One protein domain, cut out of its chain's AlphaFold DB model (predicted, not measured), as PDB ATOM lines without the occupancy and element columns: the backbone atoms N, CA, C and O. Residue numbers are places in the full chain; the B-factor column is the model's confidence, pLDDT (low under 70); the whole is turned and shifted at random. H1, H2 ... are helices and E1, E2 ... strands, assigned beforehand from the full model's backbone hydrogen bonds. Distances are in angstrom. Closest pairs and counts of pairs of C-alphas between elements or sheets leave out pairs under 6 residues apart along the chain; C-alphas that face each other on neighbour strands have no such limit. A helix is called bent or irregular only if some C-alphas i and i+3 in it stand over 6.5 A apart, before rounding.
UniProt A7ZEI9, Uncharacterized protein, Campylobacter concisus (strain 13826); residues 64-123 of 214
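What this domain is: This is residues 64 to 123 of the 214 residues of an uncharacterized protein of Campylobacter concisus (strain 13826) (UniProt A7ZEI9). A strand hairpin, E1 and E2, makes one end of a loose, elongated shape; the short parallel pair E3 and E4 lies nearer the middle, and H1 with a loop makes the other end, where residues 97 to 105 stick out. Sixty residues are printed, under half in named elements, in the order E1 E2 E3 H1 E4 E5; the class is mixed. The radius of gyration of the C-alphas is 14.2 A, the spans 42 by 26 by 17 A.

Where its parts are: Find C-alpha 64 at (14.572, 15.781, -20.579); E1, residues 64 to 69, runs 15.7 A. Next come E2, residues 77 to 81, 13.0 A; E3, residues 84 to 86; H1, residues 92 to 98, 9.9 A, irregular with C-alphas 93 and 96 7.3 A apart; E4, residues 109 to 111; and E5, residues 117 to 119, which ends with C-alpha 119 at (8.537, 15.547, -19.348).

How they stand to each other: Antiparallel E1 and E2 have N 67 and O 79 within hydrogen-bond range, 3.0 A. E5 and E1 meet only at a point: C-alphas 117 and 65 face each other, 5.1 A. Parallel E3 and E4, N 86 to O 110 2.8 A, form with H1 a strand-helix-strand unit, two parallel strands with a helix between, its crossover right-handed. In H1, 1 of 3 O i to N i+4 and 2 of 4 O i to N i+3 pairs are within range.

The domain as a whole: The C-alphas farthest apart, Gly 73 and Asn 99, are 42.3 A apart. The printed part has no cut and no long link; pLDDT is under 70 at residues 69 to 77 and 104.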
ATOM      1  N   VAL A  64      13.177  15.767 -21.016       90.00
ATOM      2  CA  VAL A  64      14.572  15.781 -20.579       90.00
ATOM      3  C   VAL A  64      14.987  14.403 -20.096       90.00
ATOM      4  O   VAL A  64      14.153  13.606 -19.661       90.00
ATOM      5  N   ILE A  65      16.288  14.135 -20.152       88.62
ATOM      6  CA  ILE A  65      16.887  13.014 -19.430       88.62
ATOM      7  C   ILE A  65      17.330  13.552 -18.074       88.62
ATOM      8  O   ILE A  65      18.079  14.531 -18.006       88.62
ATOM      9  N   LYS A  66      16.849  12.924 -16.999       86.56
ATOM     10  CA  LYS A  66      17.207  13.286 -15.625       86.56
ATOM     11  C   LYS A  66      18.212  12.282 -15.093       86.56
ATOM     12  O   LYS A  66      17.928  11.087 -15.057       86.56
ATOM     13  N   VAL A  67      19.362  12.771 -14.654       78.81
ATOM     14  CA  VAL A  67      20.368  11.949 -13.980       78.81
ATOM     15  C   VAL A  67      20.483  12.452 -12.551       78.81
ATOM     16  O   VAL A  67      20.994  13.543 -12.311       78.81
ATOM     17  N   SER A  68      19.969  11.673 -11.602       71.69
ATOM     18  CA  SER A  68      20.096  11.967 -10.176       71.69
ATOM     19  C   SER A  68      21.268  11.176  -9.611       71.69
ATOM     20  O   SER A  68      21.230   9.945  -9.559       71.69
ATOM     21  N   THR A  69      22.312  11.871  -9.172       61.09
ATOM     22  CA  THR A  69      23.411  11.244  -8.433       61.09
ATOM     23  C   THR A  69      23.151  11.380  -6.942       61.09
ATOM     24  O   THR A  69      23.236  12.470  -6.383       61.09
ATOM     25  N   ASN A  70      22.849  10.263  -6.276       57.19
ATOM     26  CA  ASN A  70      22.818  10.210  -4.816       57.19
ATOM     27  C   ASN A  70      24.257  10.163  -4.295       57.19
ATOM     28  O   ASN A  70      24.812   9.088  -4.063       57.19
ATOM     29  N   ILE A  71      24.877  11.328  -4.121       56.44
ATOM     30  CA  ILE A  71      26.157  11.419  -3.419       56.44
ATOM     31  C   ILE A  71      25.853  11.421  -1.917       56.44
ATOM     32  O   ILE A  71      25.510  12.447  -1.336       56.44
ATOM     33  N   GLY A  72      25.920  10.231  -1.314       51.50
ATOM     34  CA  GLY A  72      26.129   9.998   0.121       51.50
ATOM     35  C   GLY A  72      25.526  11.011   1.104       51.50
ATOM     36  O   GLY A  72      26.266  11.619   1.870       51.50
ATOM     37  N   GLY A  73      24.198  11.161   1.128       55.75
ATOM     38  CA  GLY A  73      23.487  11.845   2.219       55.75
ATOM     39  C   GLY A  73      23.227  13.348   2.056       55.75
ATOM     40  O   GLY A  73      22.658  13.938   2.971       55.75
ATOM     41  N   SER A  74      23.571  13.967   0.923       57.69
ATOM     42  CA  SER A  74      23.076  15.309   0.561       57.69
ATOM     43  C   SER A  74      21.968  15.240  -0.486       57.69
ATOM     44  O   SER A  74      21.890  14.278  -1.251       57.69
ATOM     45  N   SER A  75      21.095  16.253  -0.482       58.53
ATOM     46  CA  SER A  75      19.987  16.446  -1.425       58.53
ATOM     47  C   SER A  75      20.385  16.035  -2.842       58.53
ATOM     48  O   SER A  75      21.386  16.525  -3.354       58.53
ATOM     49  N   ALA A  76      19.619  15.133  -3.462       61.44
ATOM     50  CA  ALA A  76      19.924  14.610  -4.789       61.44
ATOM     51  C   ALA A  76      20.056  15.753  -5.811       61.44
ATOM     52  O   ALA A  76      19.061  16.360  -6.214       61.44
ATOM     53  N   GLU A  77      21.284  16.039  -6.243       65.25
ATOM     54  CA  GLU A  77      21.516  16.920  -7.381       65.25
ATOM     55  C   GLU A  77      21.044  16.182  -8.637       65.25
ATOM     56  O   GLU A  77      21.490  15.074  -8.947       65.25
ATOM     57  N   THR A  78      20.062  16.770  -9.320       73.75
ATOM     58  CA  THR A  78      19.506  16.226 -10.559       73.75
ATOM     59  C   THR A  78      20.035  17.047 -11.720       73.75
ATOM     60  O   THR A  78      19.704  18.225 -11.856       73.75
ATOM     61  N   ALA A  79      20.857  16.419 -12.555       79.31
ATOM     62  CA  ALA A  79      21.310  17.002 -13.804       79.31
ATOM     63  C   ALA A  79      20.239  16.804 -14.883       79.31
ATOM     64  O   ALA A  79      19.695  15.706 -15.045       79.31
ATOM     65  N   TYR A  80      19.955  17.876 -15.623       84.00
ATOM     66  CA  TYR A  80      19.078  17.856 -16.788       84.00
ATOM     67  C   TYR A  80      19.917  17.815 -18.054       84.00
ATOM     68  O   TYR A  80      20.786  18.662 -18.239       84.00
ATOM     69  N   PHE A  81      19.608  16.877 -18.940       86.75
ATOM     70  CA  PHE A  81      20.155  16.843 -20.289       86.75
ATOM     71  C   PHE A  81      19.022  17.016 -21.295       86.75
ATOM     72  O   PHE A  81      17.989  16.345 -21.195       86.75
ATOM     73  N   PHE A  82      19.226  17.893 -22.281       90.00
ATOM     74  CA  PHE A  82      18.280  18.118 -23.375       90.00
ATOM     75  C   PHE A  82      18.744  17.362 -24.627       90.00
ATOM     76  O   PHE A  82      19.600  17.863 -25.359       90.00
ATOM     77  N   PRO A  83      18.228  16.154 -24.893       90.56
ATOM     78  CA  PRO A  83      18.646  15.387 -26.057       90.56
ATOM     79  C   PRO A  83      18.019  15.924 -27.349       90.56
ATOM     80  O   PRO A  83      17.016  16.638 -27.337       90.56
ATOM     81  N   ILE A  84      18.574  15.498 -28.482       91.81
ATOM     82  CA  ILE A  84      17.848  15.472 -29.751       91.81
ATOM     83  C   ILE A  84      16.768  14.397 -29.634       91.81
ATOM     84  O   ILE A  84      17.070  13.220 -29.409       91.81
ATOM     85  N   ILE A  85      15.511  14.800 -29.785       91.62
ATOM     86  CA  ILE A  85      14.368  13.895 -29.646       91.62
ATOM     87  C   ILE A  85      14.110  13.190 -30.977       91.62
ATOM     88  O   ILE A  85      13.862  13.837 -31.990       91.62
ATOM     89  N   LEU A  86      14.139  11.863 -30.971       91.88
ATOM     90  CA  LEU A  86      13.972  11.025 -32.152       91.88
ATOM     91  C   LEU A  86      12.629  10.290 -32.125       91.88
ATOM     92  O   LEU A  86      12.163   9.851 -31.073       91.88
ATOM     93  N   LYS A  87      12.014  10.099 -33.294       90.75
ATOM     94  CA  LYS A  87      10.853   9.207 -33.433       90.75
ATOM     95  C   LYS A  87      11.310   7.742 -33.453       90.75
ATOM     96  O   LYS A  87      12.446   7.471 -33.843       90.75
ATOM     97  N   PRO A  88      10.451   6.777 -33.079       88.94
ATOM     98  CA  PRO A  88      10.777   5.363 -33.237       88.94
ATOM     99  C   PRO A  88      11.118   5.050 -34.701       88.94
ATOM    100  O   PRO A  88      10.395   5.475 -35.601       88.94
ATOM    101  N   GLY A  89      12.217   4.328 -34.932       85.62
ATOM    102  CA  GLY A  89      12.711   3.995 -36.278       85.62
ATOM    103  C   GLY A  89      13.650   5.031 -36.907       85.62
ATOM    104  O   GLY A  89      14.105   4.836 -38.027       85.62
ATOM    105  N   ASP A  90      13.963   6.121 -36.208       88.81
ATOM    106  CA  ASP A  90      14.975   7.082 -36.643       88.81
ATOM    107  C   ASP A  90      16.397   6.568 -36.336       88.81
ATOM    108  O   ASP A  90      16.672   6.107 -35.226       88.81
ATOM    109  N   HIS A  91      17.303   6.665 -37.310       88.62
ATOM    110  CA  HIS A  91      18.684   6.167 -37.233       88.62
ATOM    111  C   HIS A  91      19.729   7.283 -37.050       88.62
ATOM    112  O   HIS A  91      20.935   7.033 -37.118       88.62
ATOM    113  N   ARG A  92      19.311   8.537 -36.814       88.00
ATOM    114  CA  ARG A  92      20.239   9.670 -36.615       88.00
ATOM    115  C   ARG A  92      21.167   9.506 -35.409       88.00
ATOM    116  O   ARG A  92      22.256  10.077 -35.408       88.00
ATOM    117  N   ASN A  93      20.788   8.698 -34.420       86.44
ATOM    118  CA  ASN A  93      21.658   8.337 -33.299       86.44
ATOM    119  C   ASN A  93      22.937   7.592 -33.737       86.44
ATOM    120  O   ASN A  93      23.946   7.646 -33.037       86.44
ATOM    121  N   GLU A  94      22.935   6.943 -34.904       87.81
ATOM    122  CA  GLU A  94      24.099   6.236 -35.447       87.81
ATOM    123  C   GLU A  94      25.112   7.167 -36.128       87.81
ATOM    124  O   GLU A  94      26.216   6.730 -36.462       87.81
ATOM    125  N   PHE A  95      24.784   8.454 -36.304       87.12
ATOM    126  CA  PHE A  95      25.604   9.428 -37.029       87.12
ATOM    127  C   PHE A  95      27.075   9.414 -36.592       87.12
ATOM    128  O   PHE A  95      27.975   9.326 -37.429       87.12
ATOM    129  N   TYR A  96      27.338   9.459 -35.285       86.56
ATOM    130  CA  TYR A  96      28.706   9.485 -34.766       86.56
ATOM    131  C   TYR A  96      29.457   8.177 -35.028       86.56
ATOM    132  O   TYR A  96      30.627   8.204 -35.413       86.56
ATOM    133  N   LYS A  97      28.765   7.039 -34.903       86.38
ATOM    134  CA  LYS A  97      29.325   5.706 -35.152       86.38
ATOM    135  C   LYS A  97      29.686   5.519 -36.625       86.38
ATOM    136  O   LYS A  97      30.806   5.112 -36.927       86.38
ATOM    137  N   ILE A  98      28.771   5.858 -37.535       89.00
ATOM    138  CA  ILE A  98      28.965   5.740 -38.991       89.00
ATOM    139  C   ILE A  98      30.150   6.599 -39.449       89.00
ATOM    140  O   ILE A  98      30.984   6.151 -40.234       89.00
ATOM    141  N   ASN A  99      30.269   7.809 -38.903       86.69
ATOM    142  CA  ASN A  99      31.338   8.744 -39.251       86.69
ATOM    143  C   ASN A  99      32.639   8.527 -38.459       86.69
ATOM    144  O   ASN A  99      33.575   9.311 -38.612       86.69
ATOM    145  N   LYS A 100      32.718   7.479 -37.625       87.44
ATOM    146  CA  LYS A 100      33.885   7.169 -36.778       87.44
ATOM    147  C   LYS A 100      34.327   8.362 -35.914       87.44
ATOM    148  O   LYS A 100      35.518   8.554 -35.677       87.44
ATOM    149  N   ILE A 101      33.372   9.177 -35.469       82.06
ATOM    150  CA  ILE A 101      33.623  10.306 -34.571       82.06
ATOM    151  C   ILE A 101      33.648   9.738 -33.154       82.06
ATOM    152  O   ILE A 101      32.630   9.257 -32.663       82.06
ATOM    153  N   THR A 102      34.819   9.771 -32.528       77.25
ATOM    154  CA  THR A 102      35.064   9.265 -31.173       77.25
ATOM    155  C   THR A 102      35.326  10.417 -30.209       77.25
ATOM    156  O   THR A 102      35.957  11.399 -30.601       77.25
ATOM    157  N   GLY A 103      34.935  10.260 -28.948       70.56
ATOM    158  CA  GLY A 103      35.161  11.236 -27.885       70.56
ATOM    159  C   GLY A 103      33.969  11.304 -26.938       70.56
ATOM    160  O   GLY A 103      32.957  10.641 -27.159       70.56
ATOM    161  N   ASP A 104      34.095  12.116 -25.895       69.25
ATOM    162  CA  ASP A 104      32.970  12.525 -25.053       69.25
ATOM    163  C   ASP A 104      32.367  13.836 -25.591       69.25
ATOM    164  O   ASP A 104      32.877  14.417 -26.547       69.25
ATOM    165  N   GLY A 105      31.243  14.304 -25.044       73.25
ATOM    166  CA  GLY A 105      30.642  15.585 -25.460       73.25
ATOM    167  C   GLY A 105      29.865  15.540 -26.782       73.25
ATOM    168  O   GLY A 105      29.628  16.565 -27.417       73.25
ATOM    169  N   HIS A 106      29.447  14.356 -27.219       80.19
ATOM    170  CA  HIS A 106      28.502  14.208 -28.321       80.19
ATOM    171  C   HIS A 106      27.116  14.724 -27.918       80.19
ATOM    172  O   HIS A 106      26.730  14.633 -26.752       80.19
ATOM    173  N   ARG A 107      26.334  15.232 -28.882       84.88
ATOM    174  CA  ARG A 107      24.918  15.517 -28.617       84.88
ATOM    175  C   ARG A 107      24.228  14.203 -28.255       84.88
ATOM    176  O   ARG A 107      24.420  13.191 -28.929       84.88
ATOM    177  N   VAL A 108      23.440  14.226 -27.187       86.19
ATOM    178  CA  VAL A 108      22.696  13.052 -26.727       86.19
ATOM    179  C   VAL A 108      21.439  12.900 -27.577       86.19
ATOM    180  O   VAL A 108      20.794  13.891 -27.915       86.19
ATOM    181  N   PHE A 109      21.078  11.665 -27.909       89.88
ATOM    182  CA  PHE A 109      19.839  11.338 -28.610       89.88
ATOM    183  C   PHE A 109      18.915  10.561 -27.681       89.88
ATOM    184  O   PHE A 109      19.376   9.705 -26.926       89.88
ATOM    185  N   ALA A 110      17.614  10.817 -27.767       91.56
ATOM    186  CA  ALA A 110      16.614  10.073 -27.015       91.56
ATOM    187  C   ALA A 110      15.378   9.835 -27.867       91.56
ATOM    188  O   ALA A 110      14.862  10.755 -28.498       91.56
ATOM    189  N   TYR A 111      14.872   8.608 -27.861       92.00
ATOM    190  CA  TYR A 111      13.634   8.302 -28.558       92.00
ATOM    191  C   TYR A 111      12.414   8.739 -27.749       92.00
ATOM    192  O   TYR A 111      12.406   8.647 -26.522       92.00
ATOM    193  N   THR A 112      11.341   9.148 -28.429       91.00
ATOM    194  CA  THR A 112      10.081   9.550 -27.779       91.00
ATOM    195  C   THR A 112       9.423   8.444 -26.956       91.00
ATOM    196  O   THR A 112       8.578   8.754 -26.123       91.00
ATOM    197  N   ASN A 113       9.761   7.178 -27.215       90.19
ATOM    198  CA  ASN A 113       9.296   6.001 -26.476       90.19
ATOM    199  C   ASN A 113      10.311   5.497 -25.431       90.19
ATOM    200  O   ASN A 113      10.083   4.442 -24.844       90.19
ATOM    201  N   SER A 114      11.428   6.202 -25.221       88.88
ATOM    202  CA  SER A 114      12.403   5.834 -24.193       88.88
ATOM    203  C   SER A 114      11.841   6.116 -22.793       88.88
ATOM    204  O   SER A 114      11.327   7.217 -22.581       88.88
ATOM    205  N   PRO A 115      11.970   5.188 -21.826       85.88
ATOM    206  CA  PRO A 115      11.576   5.441 -20.439       85.88
ATOM    207  C   PRO A 115      12.425   6.537 -19.775       85.88
ATOM    208  O   PRO A 115      11.949   7.202 -18.861       85.88
ATOM    209  N   ASP A 116      13.649   6.762 -20.262       85.50
ATOM    210  CA  ASP A 116      14.580   7.755 -19.711       85.50
ATOM    211  C   ASP A 116      14.233   9.195 -20.123       85.50
ATOM    212  O   ASP A 116      14.726  10.154 -19.528       85.50
ATOM    213  N   LEU A 117      13.397   9.359 -21.156       90.50
ATOM    214  CA  LEU A 117      12.957  10.656 -21.655       90.50
ATOM    215  C   LEU A 117      11.608  11.022 -21.028       90.50
ATOM    216  O   LEU A 117      10.548  10.630 -21.521       90.50
ATOM    217  N   ALA A 118      11.646  11.823 -19.967       89.38
ATOM    218  CA  ALA A 118      10.455  12.211 -19.221       89.38
ATOM    219  C   ALA A 118      10.169  13.718 -19.352       89.38
ATOM    220  O   ALA A 118      11.107  14.519 -19.346       89.38
ATOM    221  N   PRO A 119       8.892  14.136 -19.448       89.50
ATOM    222  CA  PRO A 119       8.537  15.547 -19.348       89.50
ATOM    223  C   PRO A 119       8.845  16.084 -17.943       89.50
ATOM    224  O   PRO A 119       8.656  15.390 -16.937       89.50
ATOM    225  N   ASP A 120       9.298  17.332 -17.863       88.56
ATOM    226  CA  ASP A 120       9.470  18.050 -16.603       88.56
ATOM    227  C   ASP A 120       8.776  19.416 -16.639       88.56
ATOM    228  O   ASP A 120       9.096  20.285 -17.447       88.56
ATOM    229  N   THR A 121       7.855  19.637 -15.702       85.62
ATOM    230  CA  THR A 121       7.101  20.891 -15.577       85.62
ATOM    231  C   THR A 121       7.958  22.095 -15.173       85.62
ATOM    232  O   THR A 121       7.531  23.236 -15.360       85.62
ATOM    233  N   ALA A 122       9.146  21.876 -14.603       86.12
ATOM    234  CA  ALA A 122      10.102  22.936 -14.290       86.12
ATOM    235  C   ALA A 122      10.797  23.478 -15.553       86.12
ATOM    236  O   ALA A 122      11.275  24.618 -15.555       86.12
ATOM    237  N   VAL A 123      10.821  22.698 -16.639       86.56
ATOM    238  CA  VAL A 123      11.431  23.088 -17.910       86.56
ATOM    239  C   VAL A 123      10.460  23.953 -18.710       86.56
ATOM    240  O   VAL A 123       9.438  23.503 -19.222       86.56
TER     241      VAL A 123